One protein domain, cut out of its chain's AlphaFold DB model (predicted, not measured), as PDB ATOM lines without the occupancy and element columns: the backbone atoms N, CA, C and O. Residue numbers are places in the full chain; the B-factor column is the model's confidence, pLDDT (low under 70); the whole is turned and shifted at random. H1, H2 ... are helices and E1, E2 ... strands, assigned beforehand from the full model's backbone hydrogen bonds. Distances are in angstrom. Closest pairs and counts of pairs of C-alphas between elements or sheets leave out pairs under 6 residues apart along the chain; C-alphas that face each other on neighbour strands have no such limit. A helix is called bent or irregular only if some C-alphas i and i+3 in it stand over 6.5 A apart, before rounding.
ATOM      1  N   LYS A 183     -17.652 -13.558  22.446       83.44
ATOM      2  CA  LYS A 183     -17.888 -12.219  21.866       83.44
ATOM      3  C   LYS A 183     -18.425 -12.265  20.431       83.44
ATOM      4  O   LYS A 183     -19.095 -11.336  19.991       83.44
ATOM      5  N   ASN A 184     -18.166 -13.362  19.722       83.94
ATOM      6  CA  ASN A 184     -18.581 -13.576  18.339       83.94
ATOM      7  C   ASN A 184     -19.811 -14.490  18.235       83.94
ATOM      8  O   ASN A 184     -20.102 -15.007  17.153       83.94
ATOM      9  N   ALA A 185     -20.537 -14.712  19.338       89.56
ATOM     10  CA  ALA A 185     -21.665 -15.638  19.383       89.56
ATOM     11  C   ALA A 185     -22.768 -15.292  18.366       89.56
ATOM     12  O   ALA A 185     -23.317 -16.198  17.741       89.56
ATOM     13  N   SER A 186     -23.054 -14.007  18.122       89.88
ATOM     14  CA  SER A 186     -24.029 -13.584  17.100       89.88
ATOM     15  C   SER A 186     -23.580 -13.954  15.685       89.88
ATOM     16  O   SER A 186     -24.349 -14.535  14.925       89.88
ATOM     17  N   THR A 187     -22.310 -13.700  15.348       84.31
ATOM     18  CA  THR A 187     -21.723 -14.091  14.056       84.31
ATOM     19  C   THR A 187     -21.751 -15.604  13.881       84.31
ATOM     20  O   THR A 187     -22.086 -16.112  12.812       84.31
ATOM     21  N   ARG A 188     -21.428 -16.348  14.944       86.75
ATOM     22  CA  ARG A 188     -21.509 -17.808  14.939       86.75
ATOM     23  C   ARG A 188     -22.935 -18.287  14.679       86.75
ATOM     24  O   ARG A 188     -23.118 -19.179  13.855       86.75
ATOM     25  N   TRP A 189     -23.920 -17.684  15.342       93.38
ATOM     26  CA  TRP A 189     -25.329 -18.032  15.182       93.38
ATOM     27  C   TRP A 189     -25.804 -17.829  13.740       93.38
ATOM     28  O   TRP A 189     -26.427 -18.734  13.189       93.38
ATOM     29  N   LEU A 190     -25.443 -16.708  13.103       88.00
ATOM     30  CA  LEU A 190     -25.780 -16.433  11.697       88.00
ATOM     31  C   LEU A 190     -25.198 -17.483  10.738       88.00
ATOM     32  O   LEU A 190     -25.850 -17.865   9.773       88.00
ATOM     33  N   ILE A 191     -23.989 -17.979  11.019       83.12
ATOM     34  CA  ILE A 191     -23.345 -19.036  10.226       83.12
ATOM     35  C   ILE A 191     -24.030 -20.388  10.453       83.12
ATOM     36  O   ILE A 191     -24.308 -21.119   9.505       83.12
ATOM     37  N   ASP A 192     -24.287 -20.754  11.709       88.44
ATOM     38  CA  ASP A 192     -24.895 -22.047  12.034       88.44
ATOM     39  C   ASP A 192     -26.349 -22.148  11.521       88.44
ATOM     40  O   ASP A 192     -26.800 -23.257  11.195       88.44
ATOM     41  N   ASN A 193     -27.033 -21.000  11.402       90.31
ATOM     42  CA  ASN A 193     -28.415 -20.821  10.943       90.31
ATOM     43  C   ASN A 193     -28.499 -20.090   9.587       90.31
ATOM     44  O   ASN A 193     -29.432 -19.327   9.337       90.31
ATOM     45  N   GLU A 194     -27.522 -20.307   8.703       86.44
ATOM     46  CA  GLU A 194     -27.491 -19.674   7.382       86.44
ATOM     47  C   GLU A 194     -28.807 -19.898   6.611       86.44
ATOM     48  O   GLU A 194     -29.319 -21.014   6.510       86.44
ATOM     49  N   GLY A 195     -29.355 -18.816   6.051       85.62
ATOM     50  CA  GLY A 195     -30.591 -18.851   5.268       85.62
ATOM     51  C   GLY A 195     -31.884 -18.786   6.085       85.62
ATOM     52  O   GLY A 195     -32.947 -18.716   5.471       85.62
ATOM     53  N   ILE A 196     -31.821 -18.731   7.422       90.25
ATOM     54  CA  ILE A 196     -33.007 -18.709   8.297       90.25
ATOM     55  C   ILE A 196     -34.004 -17.598   7.934       90.25
ATOM     56  O   ILE A 196     -35.183 -17.876   7.737       90.25
ATOM     57  N   HIS A 197     -33.535 -16.362   7.740       90.25
ATOM     58  CA  HIS A 197     -34.396 -15.227   7.386       90.25
ATOM     59  C   HIS A 197     -35.100 -15.430   6.045       90.25
ATOM     60  O   HIS A 197     -36.303 -15.217   5.933       90.25
ATOM     61  N   ARG A 198     -34.372 -15.942   5.047       86.19
ATOM     62  CA  ARG A 198     -34.946 -16.273   3.741       86.19
ATOM     63  C   ARG A 198     -35.969 -17.403   3.851       86.19
ATOM     64  O   ARG A 198     -36.978 -17.382   3.156       86.19
ATOM     65  N   SER A 199     -35.722 -18.406   4.695       88.31
ATOM     66  CA  SER A 199     -36.673 -19.497   4.925       88.31
ATOM     67  C   SER A 199     -37.982 -19.001   5.542       88.31
ATOM     68  O   SER A 199     -39.038 -19.480   5.132       88.31
ATOM     69  N   ILE A 200     -37.916 -18.027   6.456       88.31
ATOM     70  CA  ILE A 200     -39.089 -17.359   7.038       88.31
ATOM     71  C   ILE A 200     -39.829 -16.545   5.970       88.31
ATOM     72  O   ILE A 200     -41.020 -16.757   5.771       88.31
ATOM     73  N   GLU A 201     -39.122 -15.677   5.241       86.75
ATOM     74  CA  GLU A 201     -39.702 -14.810   4.201       86.75
ATOM     75  C   GLU A 201     -40.438 -15.616   3.122       86.75
ATOM     76  O   GLU A 201     -41.519 -15.251   2.662       86.75
ATOM     77  N   VAL A 202     -39.850 -16.741   2.721       85.81
ATOM     78  CA  VAL A 202     -40.400 -17.602   1.677       85.81
ATOM     79  C   VAL A 202     -41.538 -18.496   2.203       85.81
ATOM     80  O   VAL A 202     -42.415 -18.881   1.431       85.81
ATOM     81  N   GLY A 203     -41.534 -18.853   3.492       81.62
ATOM     82  CA  GLY A 203     -42.659 -19.515   4.164       81.62
ATOM     83  C   GLY A 203     -42.986 -20.951   3.720       81.62
ATOM     84  O   GLY A 203     -44.070 -21.449   4.018       81.62
ATOM     85  N   TYR A 204     -42.097 -21.653   3.001       74.19
ATOM     86  CA  TYR A 204     -42.382 -23.028   2.538       74.19
ATOM     87  C   TYR A 204     -42.322 -24.088   3.647       74.19
ATOM     88  O   TYR A 204     -42.924 -25.155   3.503       74.19
ATOM     89  N   LEU A 205     -41.583 -23.830   4.729       79.00
ATOM     90  CA  LEU A 205     -41.431 -24.749   5.855       79.00
ATOM     91  C   LEU A 205     -42.160 -24.186   7.069       79.00
ATOM     92  O   LEU A 205     -41.852 -23.086   7.512       79.00
ATOM     93  N   LYS A 206     -43.099 -24.961   7.618       85.00
ATOM     94  CA  LYS A 206     -43.790 -24.607   8.867       85.00
ATOM     95  C   LYS A 206     -42.888 -24.714  10.091       85.00
ATOM     96  O   LYS A 206     -43.090 -23.985  11.047       85.00
ATOM     97  N   GLU A 207     -41.918 -25.622  10.034       92.00
ATOM     98  CA  GLU A 207     -40.951 -25.901  11.090       92.00
ATOM     99  C   GLU A 207     -39.543 -25.783  10.507       92.00
ATOM    100  O   GLU A 207     -39.213 -26.454   9.524       92.00
ATOM    101  N   ILE A 208     -38.715 -24.923  11.096       93.88
ATOM    102  CA  ILE A 208     -37.342 -24.676  10.661       93.88
ATOM    103  C   ILE A 208     -36.397 -25.001  11.826       93.88
ATOM    104  O   ILE A 208     -36.500 -24.380  12.884       93.88
ATOM    105  N   PRO A 209     -35.472 -25.966  11.678       94.31
ATOM    106  CA  PRO A 209     -34.546 -26.306  12.749       94.31
ATOM    107  C   PRO A 209     -33.546 -25.170  12.987       94.31
ATOM    108  O   PRO A 209     -32.947 -24.646  12.047       94.31
ATOM    109  N   LEU A 210     -33.324 -24.850  14.256       96.06
ATOM    110  CA  LEU A 210     -32.328 -23.903  14.731       96.06
ATOM    111  C   LEU A 210     -31.152 -24.637  15.374       96.06
ATOM    112  O   LEU A 210     -31.283 -25.690  16.003       96.06
ATOM    113  N   LYS A 211     -29.969 -24.051  15.235       95.06
ATOM    114  CA  LYS A 211     -28.748 -24.496  15.899       95.06
ATOM    115  C   LYS A 211     -28.352 -23.475  16.949       95.06
ATOM    116  O   LYS A 211     -28.084 -22.316  16.634       95.06
ATOM    117  N   PHE A 212     -28.261 -23.939  18.189       95.50
ATOM    118  CA  PHE A 212     -27.794 -23.142  19.314       95.50
ATOM    119  C   PHE A 212     -26.444 -23.653  19.806       95.50
ATOM    120  O   PHE A 212     -26.232 -24.857  19.966       95.50
ATOM    121  N   LYS A 213     -25.540 -22.714  20.079       94.38
ATOM    122  CA  LYS A 213     -24.286 -22.958  20.787       94.38
ATOM    123  C   LYS A 213     -24.418 -22.378  22.192       94.38
ATOM    124  O   LYS A 213     -24.741 -21.202  22.340       94.38
ATOM    125  N   SER A 214     -24.156 -23.211  23.194       95.25
ATOM    126  CA  SER A 214     -24.134 -22.801  24.597       95.25
ATOM    127  C   SER A 214     -22.761 -22.275  25.006       95.25
ATOM    128  O   SER A 214     -21.728 -22.801  24.578       95.25
ATOM    129  N   TYR A 215     -22.768 -21.275  25.880       94.88
ATOM    130  CA  TYR A 215     -21.607 -20.598  26.437       94.88
ATOM    131  C   TYR A 215     -21.767 -20.498  27.954       94.88
ATOM    132  O   TYR A 215     -22.802 -20.071  28.457       94.88
ATOM    133  N   ASN A 216     -20.725 -20.851  28.697       94.31
ATOM    134  CA  ASN A 216     -20.711 -20.799  30.162       94.31
ATOM    135  C   ASN A 216     -20.272 -19.426  30.712       94.31
ATOM    136  O   ASN A 216     -19.805 -19.326  31.847       94.31
ATOM    137  N   VAL A 217     -20.377 -18.382  29.892       94.38
ATOM    138  CA  VAL A 217     -20.045 -16.996  30.227       94.38
ATOM    139  C   VAL A 217     -21.199 -16.098  29.813       94.38
ATOM    140  O   VAL A 217     -21.933 -16.438  28.883       94.38
ATOM    141  N   ASP A 218     -21.342 -14.964  30.492       94.12
ATOM    142  CA  ASP A 218     -22.353 -13.976  30.135       94.12
ATOM    143  C   ASP A 218     -22.102 -13.424  28.724       94.12
ATOM    144  O   ASP A 218     -20.988 -13.021  28.378       94.12
ATOM    145  N   LEU A 219     -23.152 -13.447  27.903       95.06
ATOM    146  CA  LEU A 219     -23.155 -12.886  26.556       95.06
ATOM    147  C   LEU A 219     -23.804 -11.498  26.509       95.06
ATOM    148  O   LEU A 219     -23.580 -10.769  25.547       95.06
ATOM    149  N   VAL A 220     -24.602 -11.115  27.509       93.06
ATOM    150  CA  VAL A 220     -25.394  -9.878  27.490       93.06
ATOM    151  C   VAL A 220     -24.492  -8.655  27.593       93.06
ATOM    152  O   VAL A 220     -24.564  -7.774  26.737       93.06
ATOM    153  N   GLU A 221     -23.609  -8.598  28.593       87.69
ATOM    154  CA  GLU A 221     -22.683  -7.471  28.768       87.69
ATOM    155  C   GLU A 221     -21.847  -7.195  27.497       87.69
ATOM    156  O   GLU A 221     -21.953  -6.087  26.959       87.69
ATOM    157  N   PRO A 222     -21.082  -8.162  26.940       83.19
ATOM    158  CA  PRO A 222     -20.224  -7.888  25.788       83.19
ATOM    159  C   PRO A 222     -20.992  -7.584  24.494       83.19
ATOM    160  O   PRO A 222     -20.447  -6.902  23.628       83.19
ATOM    161  N   LEU A 223     -22.224  -8.082  24.334       84.31
ATOM    162  CA  LEU A 223     -23.024  -7.853  23.123       84.31
ATOM    163  C   LEU A 223     -23.896  -6.599  23.205       84.31
ATOM    164  O   LEU A 223     -24.260  -6.051  22.167       84.31
ATOM    165  N   SER A 224     -24.244  -6.145  24.411       85.44
ATOM    166  CA  SER A 224     -25.113  -4.981  24.586       85.44
ATOM    167  C   SER A 224     -24.383  -3.666  24.362       85.44
ATOM    168  O   SER A 224     -24.988  -2.729  23.852       85.44
ATOM    169  N   GLY A 225     -23.108  -3.559  24.755       79.19
ATOM    170  CA  GLY A 225     -22.349  -2.311  24.625       79.19
ATOM    171  C   GLY A 225     -23.038  -1.100  25.278       79.19
ATOM    172  O   GLY A 225     -22.876   0.020  24.805       79.19
ATOM    173  N   GLY A 226     -23.849  -1.322  26.321       76.50
ATOM    174  CA  GLY A 226     -24.652  -0.280  26.976       76.50
ATOM    175  C   GLY A 226     -26.004   0.028  26.313       76.50
ATOM    176  O   GLY A 226     -26.661   0.995  26.699       76.50
ATOM    177  N   ALA A 227     -26.437  -0.763  25.329       78.06
ATOM    178  CA  ALA A 227     -27.756  -0.644  24.716       78.06
ATOM    179  C   ALA A 227     -28.897  -0.908  25.715       78.06
ATOM    180  O   ALA A 227     -28.729  -1.554  26.749       78.06
ATOM    181  N   THR A 228     -30.097  -0.427  25.372       86.88
ATOM    182  CA  THR A 228     -31.316  -0.730  26.136       86.88
ATOM    183  C   THR A 228     -31.625  -2.225  26.076       86.88
ATOM    184  O   THR A 228     -31.557  -2.831  25.005       86.88
ATOM    185  N   LEU A 229     -31.989  -2.796  27.224       93.94
ATOM    186  CA  LEU A 229     -32.303  -4.211  27.389       93.94
ATOM    187  C   LEU A 229     -33.788  -4.393  27.699       93.94
ATOM    188  O   LEU A 229     -34.373  -3.619  28.456       93.94
ATOM    189  N   MET A 230     -34.382  -5.434  27.125       95.94
ATOM    190  CA  MET A 230     -35.722  -5.908  27.462       95.94
ATOM    191  C   MET A 230     -35.615  -7.339  27.966       95.94
ATOM    192  O   MET A 230     -35.021  -8.184  27.300       95.94
ATOM    193  N   GLU A 231     -36.169  -7.601  29.143       97.12
ATOM    194  CA  GLU A 231     -36.000  -8.869  29.850       97.12
ATOM    195  C   GLU A 231     -37.326  -9.619  29.956       97.12
ATOM    196  O   GLU A 231     -38.370  -9.042  30.268       97.12
ATOM    197  N   PHE A 232     -37.271 -10.926  29.714       97.12
ATOM    198  CA  PHE A 232     -38.409 -11.832  29.743       97.12
ATOM    199  C   PHE A 232     -38.024 -13.076  30.537       97.12
ATOM    200  O   PHE A 232     -37.060 -13.768  30.212       97.12
ATOM    201  N   ASP A 233     -38.794 -13.398  31.570       97.50
ATOM    202  CA  ASP A 233     -38.446 -14.454  32.516       97.50
ATOM    203  C   ASP A 233     -39.534 -15.513  32.647       97.50
ATOM    204  O   ASP A 233     -40.718 -15.210  32.785       97.50
ATOM    205  N   ASN A 234     -39.110 -16.773  32.725       96.62
ATOM    206  CA  ASN A 234     -39.928 -17.856  33.259       96.62
ATOM    207  C   ASN A 234     -39.126 -18.695  34.270       96.62
ATOM    208  O   ASN A 234     -38.032 -18.322  34.705       96.62
ATOM    209  N   LYS A 235     -39.659 -19.848  34.685       96.94
ATOM    210  CA  LYS A 235     -38.986 -20.728  35.654       96.94
ATOM    211  C   LYS A 235     -37.643 -21.287  35.154       96.94
ATOM    212  O   LYS A 235     -36.743 -21.501  35.962       96.94
ATOM    213  N   ASN A 236     -37.515 -21.537  33.854       97.38
ATOM    214  CA  ASN A 236     -36.400 -22.275  33.257       97.38
ATOM    215  C   ASN A 236     -35.407 -21.369  32.515       97.38
ATOM    216  O   ASN A 236     -34.233 -21.721  32.406       97.38
ATOM    217  N   TYR A 237     -35.857 -20.209  32.040       98.06
ATOM    218  CA  TYR A 237     -35.104 -19.313  31.172       98.06
ATOM    219  C   TYR A 237     -35.231 -17.856  31.622       98.06
ATOM    220  O   TYR A 237     -36.246 -17.452  32.194       98.06
ATOM    221  N   HIS A 238     -34.172 -17.097  31.365       98.12
ATOM    222  CA  HIS A 238     -34.158 -15.636  31.344       98.12
ATOM    223  C   HIS A 238     -33.744 -15.222  29.932       98.12
ATOM    224  O   HIS A 238     -32.747 -15.730  29.426       98.12
ATOM    225  N   ILE A 239     -34.521 -14.378  29.269       98.44
ATOM    226  CA  ILE A 239     -34.281 -13.948  27.892       98.44
ATOM    227  C   ILE A 239     -34.085 -12.442  27.892       98.44
ATOM    228  O   ILE A 239     -34.925 -11.707  28.401       98.44
ATOM    229  N   THR A 240     -33.006 -11.992  27.273       98.31
ATOM    230  CA  THR A 240     -32.660 -10.584  27.133       98.31
ATOM    231  C   THR A 240     -32.650 -10.226  25.654       98.31
ATOM    232  O   THR A 240     -31.844 -10.748  24.885       98.31
ATOM    233  N   SER A 241     -33.538  -9.327  25.244       97.25
ATOM    234  CA  SER A 241     -33.482  -8.697  23.931       97.25
ATOM    235  C   SER A 241     -32.672  -7.406  24.006       97.25
ATOM    236  O   SER A 241     -32.991  -6.508  24.789       97.25
ATOM    237  N   ILE A 242     -31.622  -7.320  23.193       94.12
ATOM    238  CA  ILE A 242     -30.756  -6.145  23.093       94.12
ATOM    239  C   ILE A 242     -31.320  -5.225  22.004       94.12
ATOM    240  O   ILE A 242     -31.571  -5.664  20.880       94.12
ATOM    241  N   PHE A 243     -31.516  -3.937  22.304       88.69
ATOM    242  CA  PHE A 243     -31.989  -2.964  21.315       88.69
ATOM    243  C   PHE A 243     -31.073  -2.935  20.083       88.69
ATOM    244  O   PHE A 243     -29.869  -2.722  20.213       88.69
ATOM    245  N   LYS A 244     -31.657  -3.146  18.892       86.50
ATOM    246  CA  LYS A 244     -30.935  -3.295  17.611       86.50
ATOM    247  C   LYS A 244     -29.864  -4.397  17.610       86.50
ATOM    248  O   LYS A 244     -28.907  -4.330  16.843       86.50
ATOM    249  N   GLY A 245     -30.019  -5.398  18.469       90.06
ATOM    250  CA  GLY A 245     -29.049  -6.461  18.677       90.06
ATOM    251  C   GLY A 245     -29.693  -7.846  18.764       90.06
ATOM    252  O   GLY A 245     -30.879  -8.016  18.479       90.06
ATOM    253  N   PRO A 246     -28.898  -8.864  19.130       95.25
ATOM    254  CA  PRO A 246     -29.381 -10.228  19.262       95.25
ATOM    255  C   PRO A 246     -30.282 -10.393  20.492       95.25
ATOM    256  O   PRO A 246     -30.210  -9.639  21.464       95.25
ATOM    257  N   VAL A 247     -31.081 -11.455  20.471       98.00
ATOM    258  CA  VAL A 247     -31.800 -11.969  21.635       98.00
ATOM    259  C   VAL A 247     -30.964 -13.076  22.263       98.00
ATOM    260  O   VAL A 247     -30.658 -14.086  21.622       98.00
ATOM    261  N   VAL A 248     -30.593 -12.888  23.523       98.31
ATOM    262  CA  VAL A 248     -29.789 -13.818  24.317       98.31
ATOM    263  C   VAL A 248     -30.707 -14.555  25.282       98.31
ATOM    264  O   VAL A 248     -31.548 -13.944  25.930       98.31
ATOM    265  N   ALA A 249     -30.543 -15.867  25.408       98.25
ATOM    266  CA  ALA A 249     -31.246 -16.671  26.396       98.25
ATOM    267  C   ALA A 249     -30.252 -17.296  27.379       98.25
ATOM    268  O   ALA A 249     -29.209 -17.815  26.989       98.25
ATOM    269  N   TYR A 250     -30.604 -17.275  28.659       98.31
ATOM    270  CA  TYR A 250     -29.902 -17.932  29.749       98.31
ATOM    271  C   TYR A 250     -30.744 -19.093  30.274       98.31
ATOM    272  O   TYR A 250     -31.868 -18.904  30.750       98.31
ATOM    273  N   ASN A 251     -30.204 -20.308  30.206       97.88
ATOM    274  CA  ASN A 251     -30.827 -21.493  30.783       97.88
ATOM    275  C   ASN A 251     -30.490 -21.577  32.277       97.88
ATOM    276  O   ASN A 251     -29.360 -21.881  32.656       97.88
ATOM    277  N   LYS A 252     -31.490 -21.386  33.142       97.75
ATOM    278  CA  LYS A 252     -31.325 -21.369  34.608       97.75
ATOM    279  C   LYS A 252     -30.918 -22.727  35.187       97.75
ATOM    280  O   LYS A 252     -30.370 -22.785  36.287       97.75
ATOM    281  N   THR A 253     -31.182 -23.817  34.462       95.50
ATOM    282  CA  THR A 253     -30.838 -25.179  34.892       95.50
ATOM    283  C   THR A 253     -29.386 -25.511  34.575       95.50
ATOM    284  O   THR A 253     -28.655 -25.947  35.464       95.50
ATOM    285  N   THR A 254     -28.958 -25.307  33.325       96.75
ATOM    286  CA  THR A 254     -27.579 -25.627  32.909       96.75
ATOM    287  C   THR A 254     -26.591 -24.516  33.243       96.75
ATOM    288  O   THR A 254     -25.402 -24.783  33.363       96.75
ATOM    289  N   LYS A 255     -27.098 -23.303  33.496       97.50
ATOM    290  CA  LYS A 255     -26.336 -22.071  33.728       97.50
ATOM    291  C   LYS A 255     -25.517 -21.623  32.519       97.50
ATOM    292  O   LYS A 255     -24.475 -20.997  32.690       97.50
ATOM    293  N   ASP A 256     -26.026 -21.896  31.323       97.25
ATOM    294  CA  ASP A 256     -25.400 -21.481  30.072       97.25
ATOM    295  C   ASP A 256     -26.234 -20.427  29.346       97.25
ATOM    296  O   ASP A 256     -27.468 -20.447  29.380       97.25
ATOM    297  N   TYR A 257     -25.536 -19.551  28.636       97.94
ATOM    298  CA  TYR A 257     -26.083 -18.575  27.708       97.94
ATOM    299  C   TYR A 257     -26.040 -19.115  26.279       97.94
ATOM    300  O   TYR A 257     -25.133 -19.858  25.910       97.94
ATOM    301  N   PHE A 258     -26.990 -18.713  25.449       97.50
ATOM    302  CA  PHE A 258     -26.978 -18.967  24.013       97.50
ATOM    303  C   PHE A 258     -27.696 -17.840  23.275       97.50
ATOM    304  O   PHE A 258     -28.541 -17.143  23.836       97.50
ATOM    305  N   ILE A 259     -27.359 -17.656  21.999       97.88
ATOM    306  CA  ILE A 259     -28.098 -16.738  21.131       97.88
ATOM    307  C   ILE A 259     -29.384 -17.433  20.697       97.88
ATOM    308  O   ILE A 259     -29.340 -18.489  20.065       97.88
ATOM    309  N   LEU A 260     -30.516 -16.844  21.063       98.06
ATOM    310  CA  LEU A 260     -31.838 -17.322  20.688       98.06
ATOM    311  C   LEU A 260     -32.204 -16.856  19.276       98.06
ATOM    312  O   LEU A 260     -32.705 -17.644  18.478       98.06
ATOM    313  N   TRP A 261     -31.925 -15.589  18.968       97.50
ATOM    314  CA  TRP A 261     -32.249 -14.979  17.683       97.50
ATOM    315  C   TRP A 261     -31.274 -13.850  17.349       97.50
ATOM    316  O   TRP A 261     -30.849 -13.113  18.239       97.50
ATOM    317  N   VAL A 262     -30.944 -13.683  16.070       94.75
ATOM    318  CA  VAL A 262     -30.245 -12.497  15.559       94.75
ATOM    319  C   VAL A 262     -31.154 -11.852  14.513       94.75
ATOM    320  O   VAL A 262     -31.484 -12.537  13.551       94.75
ATOM    321  N   PRO A 263     -31.593 -10.592  14.685       90.81
ATOM    322  CA  PRO A 263     -32.350  -9.869  13.662       90.81
ATOM    323  C   PRO A 263     -31.622  -9.806  12.315       90.81
ATOM    324  O   PRO A 263     -30.393  -9.734  12.285       90.81
ATOM    325  N   ALA A 264     -32.382  -9.795  11.215       84.94
ATOM    326  CA  ALA A 264     -31.816  -9.661   9.870       84.94
ATOM    327  C   ALA A 264     -31.190  -8.275   9.658       84.94
ATOM    328  O   ALA A 264     -30.175  -8.148   8.973       84.94
ATOM    329  N   ASP A 265     -31.776  -7.248  10.278       82.12
ATOM    330  CA  ASP A 265     -31.260  -5.889  10.283       82.12
ATOM    331  C   ASP A 265     -31.538  -5.154  11.612       82.12
ATOM    332  O   ASP A 265     -32.202  -5.651  12.526       82.12
ATOM    333  N   VAL A 266     -31.009  -3.933  11.725       76.31
ATOM    334  CA  VAL A 266     -31.174  -3.055  12.900       76.31
ATOM    335  C   VAL A 266     -32.577  -2.474  13.053       76.31
ATOM    336  O   VAL A 266     -32.818  -1.754  14.019       76.31
ATOM    337  N   TYR A 267     -33.477  -2.709  12.106       81.06
ATOM    338  CA  TYR A 267     -34.889  -2.357  12.158       81.06
ATOM    339  C   TYR A 267     -35.770  -3.558  12.502       81.06
ATOM    340  O   TYR A 267     -36.921  -3.341  12.843       81.06
ATOM    341  N   ASP A 268     -35.243  -4.774  12.548       85.19
ATOM    342  CA  ASP A 268     -35.974  -5.984  12.939       85.19
ATOM    343  C   ASP A 268     -35.720  -6.382  14.402       85.19
ATOM    344  O   ASP A 268     -35.826  -7.550  14.790       85.19
ATOM    345  N   TRP A 269     -35.341  -5.419  15.250       88.69
ATOM    346  CA  TRP A 269     -35.080  -5.713  16.657       88.69
ATOM    347  C   TRP A 269     -36.344  -6.186  17.373       88.69
ATOM    348  O   TRP A 269     -37.453  -5.693  17.153       88.69
ATOM    349  N   VAL A 270     -36.155  -7.111  18.307       93.88
ATOM    350  CA  VAL A 270     -37.261  -7.733  19.030       93.88
ATOM    351  C   VAL A 270     -37.594  -6.888  20.251       93.88
ATOM    352  O   VAL A 270     -36.750  -6.696  21.124       93.88
ATOM    353  N   SER A 271     -38.818  -6.371  20.324       93.06
ATOM    354  CA  SER A 271     -39.270  -5.573  21.475       93.06
ATOM    355  C   SER A 271     -40.211  -6.318  22.420       93.06
ATOM    356  O   SER A 271     -40.439  -5.879  23.546       93.06
ATOM    357  N   LYS A 272     -40.726  -7.471  21.987       95.50
ATOM    358  CA  LYS A 272     -41.730  -8.235  22.719       95.50
ATOM    359  C   LYS A 272     -41.561  -9.728  22.469       95.50
ATOM    360  O   LYS A 272     -41.433 -10.163  21.324       95.50
ATOM    361  N   ILE A 273     -41.562 -10.490  23.560       97.06
ATOM    362  CA  ILE A 273     -41.514 -11.950  23.584       97.06
ATOM    363  C   ILE A 273     -42.487 -12.432  24.660       97.06
ATOM    364  O   ILE A 273     -42.453 -11.919  25.776       97.06
ATOM    365  N   ASP A 274     -43.294 -13.447  24.352       97.25
ATOM    366  CA  ASP A 274     -44.145 -14.122  25.339       97.25
ATOM    367  C   ASP A 274     -43.752 -15.597  25.483       97.25
ATOM    368  O   ASP A 274     -43.470 -16.284  24.504       97.25
ATOM    369  N   PHE A 275     -43.776 -16.126  26.707       97.50
ATOM    370  CA  PHE A 275     -43.664 -17.569  26.929       97.50
ATOM    371  C   PHE A 275     -45.028 -18.232  26.710       97.50
ATOM    372  O   PHE A 275     -45.915 -18.137  27.557       97.50
ATOM    373  N   VAL A 276     -45.185 -18.943  25.591       96.38
ATOM    374  CA  VAL A 276     -46.373 -19.768  25.302       96.38
ATOM    375  C   VAL A 276     -46.388 -21.001  26.202       96.38
ATOM    376  O   VAL A 276     -47.435 -21.432  26.685       96.38
ATOM    377  N   THR A 277     -45.208 -21.574  26.444       96.00
ATOM    378  CA  THR A 277     -44.992 -22.648  27.417       96.00
ATOM    379  C   THR A 277     -43.650 -22.460  28.127       96.00
ATOM    380  O   THR A 277     -42.880 -21.552  27.821       96.00
ATOM    381  N   ASP A 278     -43.322 -23.371  29.044       94.19
ATOM    382  CA  ASP A 278     -42.030 -23.422  29.733       94.19
ATOM    383  C   ASP A 278     -40.807 -23.504  28.800       94.19
ATOM    384  O   ASP A 278     -39.702 -23.166  29.235       94.19
ATOM    385  N   SER A 279     -40.984 -23.980  27.564       94.25
ATOM    386  CA  SER A 279     -39.925 -24.103  26.556       94.25
ATOM    387  C   SER A 279     -40.254 -23.454  25.219       94.25
ATOM    388  O   SER A 279     -39.412 -23.506  24.337       94.25
ATOM    389  N   LYS A 280     -41.437 -22.857  25.046       97.38
ATOM    390  CA  LYS A 280     -41.845 -22.241  23.779       97.38
ATOM    391  C   LYS A 280     -42.037 -20.748  23.962       97.38
ATOM    392  O   LYS A 280     -42.787 -20.335  24.849       97.38
ATOM    393  N   VAL A 281     -41.380 -19.966  23.120       97.81
ATOM    394  CA  VAL A 281     -41.420 -18.502  23.135       97.81
ATOM    395  C   VAL A 281     -41.979 -17.974  21.829       97.81
ATOM    396  O   VAL A 281     -41.664 -18.510  20.777       97.81
ATOM    397  N   ARG A 282     -42.793 -16.928  21.904       97.88
ATOM    398  CA  ARG A 282     -43.443 -16.272  20.773       97.88
ATOM    399  C   ARG A 282     -42.820 -14.918  20.527       97.88
ATOM    400  O   ARG A 282     -42.696 -14.129  21.461       97.88
ATOM    401  N   PHE A 283     -42.459 -14.664  19.278       96.56
ATOM    402  CA  PHE A 283     -41.905 -13.400  18.817       96.56
ATOM    403  C   PHE A 283     -42.991 -12.565  18.150       96.56
ATOM    404  O   PHE A 283     -43.880 -13.101  17.482       96.56
ATOM    405  N   TYR A 284     -42.897 -11.250  18.323       94.50
ATOM    406  CA  TYR A 284     -43.858 -10.295  17.789       94.50
ATOM    407  C   TYR A 284     -43.177  -9.273  16.884       94.50
ATOM    408  O   TYR A 284     -42.040  -8.867  17.135       94.50
ATOM    409  N   ASP A 285     -43.901  -8.845  15.854       89.75
ATOM    410  CA  ASP A 285     -43.512  -7.748  14.985       89.75
ATOM    411  C   ASP A 285     -43.522  -6.446  15.788       89.75
ATOM    412  O   ASP A 285     -44.475  -6.145  16.509       89.75
ATOM    413  N   ARG A 286     -42.452  -5.655  15.678       85.75
ATOM    414  CA  ARG A 286     -42.303  -4.430  16.475       85.75
ATOM    415  C   ARG A 286     -43.270  -3.307  16.081       85.75
ATOM    416  O   ARG A 286     -43.392  -2.339  16.827       85.75
ATOM    417  N   MET A 287     -43.832  -3.348  14.873       87.38
ATOM    418  CA  MET A 287     -44.640  -2.270  14.302       87.38
ATOM    419  C   MET A 287     -46.113  -2.438  14.651       87.38
ATOM    420  O   MET A 287     -46.787  -1.440  14.912       87.38
ATOM    421  N   ASP A 288     -46.618  -3.672  14.631       90.19
ATOM    422  CA  ASP A 288     -48.044  -3.948  14.826       90.19
ATOM    423  C   ASP A 288     -48.361  -5.002  15.893       90.19
ATOM    424  O   ASP A 288     -49.536  -5.328  16.088       90.19
ATOM    425  N   ASP A 289     -47.349  -5.474  16.629       90.31
ATOM    426  CA  ASP A 289     -47.506  -6.397  17.753       90.31
ATOM    427  C   ASP A 289     -48.178  -7.727  17.359       90.31
ATOM    428  O   ASP A 289     -48.720  -8.439  18.215       90.31
ATOM    429  N   LYS A 290     -48.160  -8.092  16.069       93.00
ATOM    430  CA  LYS A 290     -48.620  -9.407  15.615       93.00
ATOM    431  C   LYS A 290     -47.572 -10.463  15.899       93.00
ATOM    432  O   LYS A 290     -46.378 -10.229  15.760       93.00
ATOM    433  N   ALA A 291     -48.041 -11.643  16.286       93.56
ATOM    434  CA  ALA A 291     -47.176 -12.801  16.412       93.56
ATOM    435  C   ALA A 291     -46.603 -13.175  15.034       93.56
ATOM    436  O   ALA A 291     -47.329 -13.151  14.039       93.56
ATOM    437  N   VAL A 292     -45.301 -13.461  14.992       92.19
ATOM    438  CA  VAL A 292     -44.564 -13.749  13.749       92.19
ATOM    439  C   VAL A 292     -44.191 -15.224  13.684       92.19
ATOM    440  O   VAL A 292     -44.430 -15.892  12.682       92.19
ATOM    441  N   PHE A 293     -43.590 -15.731  14.757       95.00
ATOM    442  CA  PHE A 293     -43.184 -17.123  14.881       95.00
ATOM    443  C   PHE A 293     -42.990 -17.492  16.349       95.00
ATOM    444  O   PHE A 293     -42.761 -16.633  17.209       95.00
ATOM    445  N   ASP A 294     -43.010 -18.790  16.613       97.25
ATOM    446  CA  ASP A 294     -42.597 -19.366  17.880       97.25
ATOM    447  C   ASP A 294     -41.223 -20.036  17.750       97.25
ATOM    448  O   ASP A 294     -40.865 -20.542  16.693       97.25
ATOM    449  N   ILE A 295     -40.459 -20.097  18.838       97.88
ATOM    450  CA  ILE A 295     -39.275 -20.951  18.960       97.88
ATOM    451  C   ILE A 295     -39.487 -21.909  20.133       97.88
ATOM    452  O   ILE A 295     -39.700 -21.473  21.268       97.88
ATOM    453  N   ASP A 296     -39.391 -23.213  19.881       97.19
ATOM    454  CA  ASP A 296     -39.325 -24.237  20.924       97.19
ATOM    455  C   ASP A 296     -37.857 -24.551  21.266       97.19
ATOM    456  O   ASP A 296     -37.085 -25.079  20.465       97.19
ATOM    457  N   LEU A 297     -37.479 -24.215  22.498       95.69
ATOM    458  CA  LEU A 297     -36.146 -24.349  23.085       95.69
ATOM    459  C   LEU A 297     -35.772 -25.797  23.447       95.69
ATOM    460  O   LEU A 297     -34.630 -26.052  23.825       95.69
ATOM    461  N   ARG A 298     -36.718 -26.747  23.409       92.62
ATOM    462  CA  ARG A 298     -36.440 -28.181  23.618       92.62
ATOM    463  C   ARG A 298     -36.145 -28.892  22.310       92.62
ATOM    464  O   ARG A 298     -35.240 -29.723  22.273       92.62
ATOM    465  N   SER A 299     -36.927 -28.611  21.270       94.31
ATOM    466  CA  SER A 299     -36.723 -29.192  19.937       94.31
ATOM    467  C   SER A 299     -35.760 -28.373  19.077       94.31
ATOM    468  O   SER A 299     -35.356 -28.844  18.018       94.31
ATOM    469  N   ASN A 300     -35.381 -27.170  19.526       95.94
ATOM    470  CA  ASN A 300     -34.615 -26.186  18.767       95.94
ATOM    471  C   ASN A 300     -35.252 -25.933  17.399       95.94
ATOM    472  O   ASN A 300     -34.609 -26.087  16.366       95.94
ATOM    473  N   THR A 301     -36.543 -25.625  17.385       96.56
ATOM    474  CA  THR A 301     -37.313 -25.458  16.147       96.56
ATOM    475  C   THR A 301     -38.045 -24.128  16.170       96.56
ATOM    476  O   THR A 301     -38.605 -23.748  17.196       96.56
ATOM    477  N   LEU A 302     -38.017 -23.425  15.041       96.00
ATOM    478  CA  LEU A 302     -38.828 -22.248  14.769       96.00
ATOM    479  C   LEU A 302     -40.102 -22.676  14.039       96.00
ATOM    480  O   LEU A 302     -40.026 -23.389  13.040       96.00
ATOM    481  N   GLU A 303     -41.251 -22.229  14.524       95.19
ATOM    482  CA  GLU A 303     -42.574 -22.502  13.970       95.19
ATOM    483  C   GLU A 303     -43.197 -21.202  13.460       95.19
ATOM    484  O   GLU A 303     -43.349 -20.254  14.228       95.19
ATOM    485  N   LEU A 304     -43.558 -21.146  12.178       89.44
ATOM    486  CA  LEU A 304     -44.274 -19.996  11.615       89.44
ATOM    487  C   LEU A 304     -45.756 -20.049  12.020       89.44
ATOM    488  O   LEU A 304     -46.364 -21.122  11.927       89.44
ATOM    489  N   ASP A 305     -46.309 -18.913  12.459       76.69
ATOM    490  CA  ASP A 305     -47.744 -18.768  12.788       76.69
ATOM    491  C   ASP A 305     -48.641 -18.815  11.525       76.69
ATOM    492  O   ASP A 305     -48.204 -18.383  10.429       76.69
TER     493      ASP A 305
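This is residues 183 to 305 of the 305 residues of an uncharacterized protein of Candidatus Yanofskybacteria bacterium RIFCSPLOWO2_01_FULL_49_25 (UniProt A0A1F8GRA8). Two antiparallel sheets stand partly face to face as a loose sandwich, with edge strands E2 and E6 near each other on one side and the link after E1 crossing to pair beside E5 on the other. H1 and the short H3 lie on the same face of sheet E2 E3 E4 E5, the one turned away from the other sheet, with H1 over edge strand E5 and H3 only just over E4, while H2 only grazes sheet E1 E9 E8 E7 E6. The printed part has 123 residues, with three named helices and nine named strands in the order H1 H2 E1 H3 E2 E3 E4 E5 E6 E7 E8 E9; the class is mixed, helices and strands. The whole is compact and rounded, with a radius of gyration of the C-alphas of 13.3 A and spans of 36 by 28 by 27 A.

The larger sheet has E1, residues 207 to 209; E9, 301 to 304; E8, 291 to 296, 14.6 A; E7, 280 to 284, 13.5 A; and E6, 273 to 275. The other has E2, residues 229 to 233, 13.0 A; E3, 237 to 242, 16.0 A; E4, 247 to 251, 13.2 A; and E5, 256 to 261, 15.6 A. H1 is residues 183 to 192, 15.6 A, from C-alpha 183 at (-17.888, -12.219, 21.866); it is irregular, with C-alphas 183 and 186 7.9 A apart. H2 is residues 196 to 202, 10.0 A, and H3 residues 220 to 224, 5.7 A. E9 ends with C-alpha 304 at (-44.274, -19.996, 11.615).

In the larger sheet, N 208 and O 302 of E1 and E9 are 2.8 A apart, within hydrogen-bond range, as are N 294 and O 303 of E9 and E8, 2.8 A, N 283 and O 293 of E8 and E7, 2.9 A, and N 282 and O 274 of E7 and E6, 2.8 A. E6 E7 E8 E9 form a meander, each strand the antiparallel neighbour of the one before. So do E2 E3 E4 E5, a strongly twisted sheet, with N 232 and O 239 at 2.8 A, N 240 and O 248 at 2.8 A, and N 249 and O 258 at 2.8 A. Between the sheets, the closest C-alphas of E2 and E6 are those of Phe 232 and Ile 273, 6.9 A. H1 lies over E5 at a height over the sheet of 8.6 A, slantwise to the strands at 49 degrees on the local plane; its closest C-alphas to E5 are those of Ser 186 and Ile 259, 6.5 A. H3, on the same face, lies only just over E4, with 3 of its 5 C-alphas there; its height over the sheet is 8.6 A. H2 and H3 have every O i to N i+4 pair within hydrogen-bond range, H1 5 of 6.

The C-alphas farthest apart, of Tyr 204 and Gly 226, are 37.8 A apart. The printed part has no cut, and the one long link is E5 to E6, 11 residues. The mean pLDDT of the printed part is 91.9, and no printed residue is under 70.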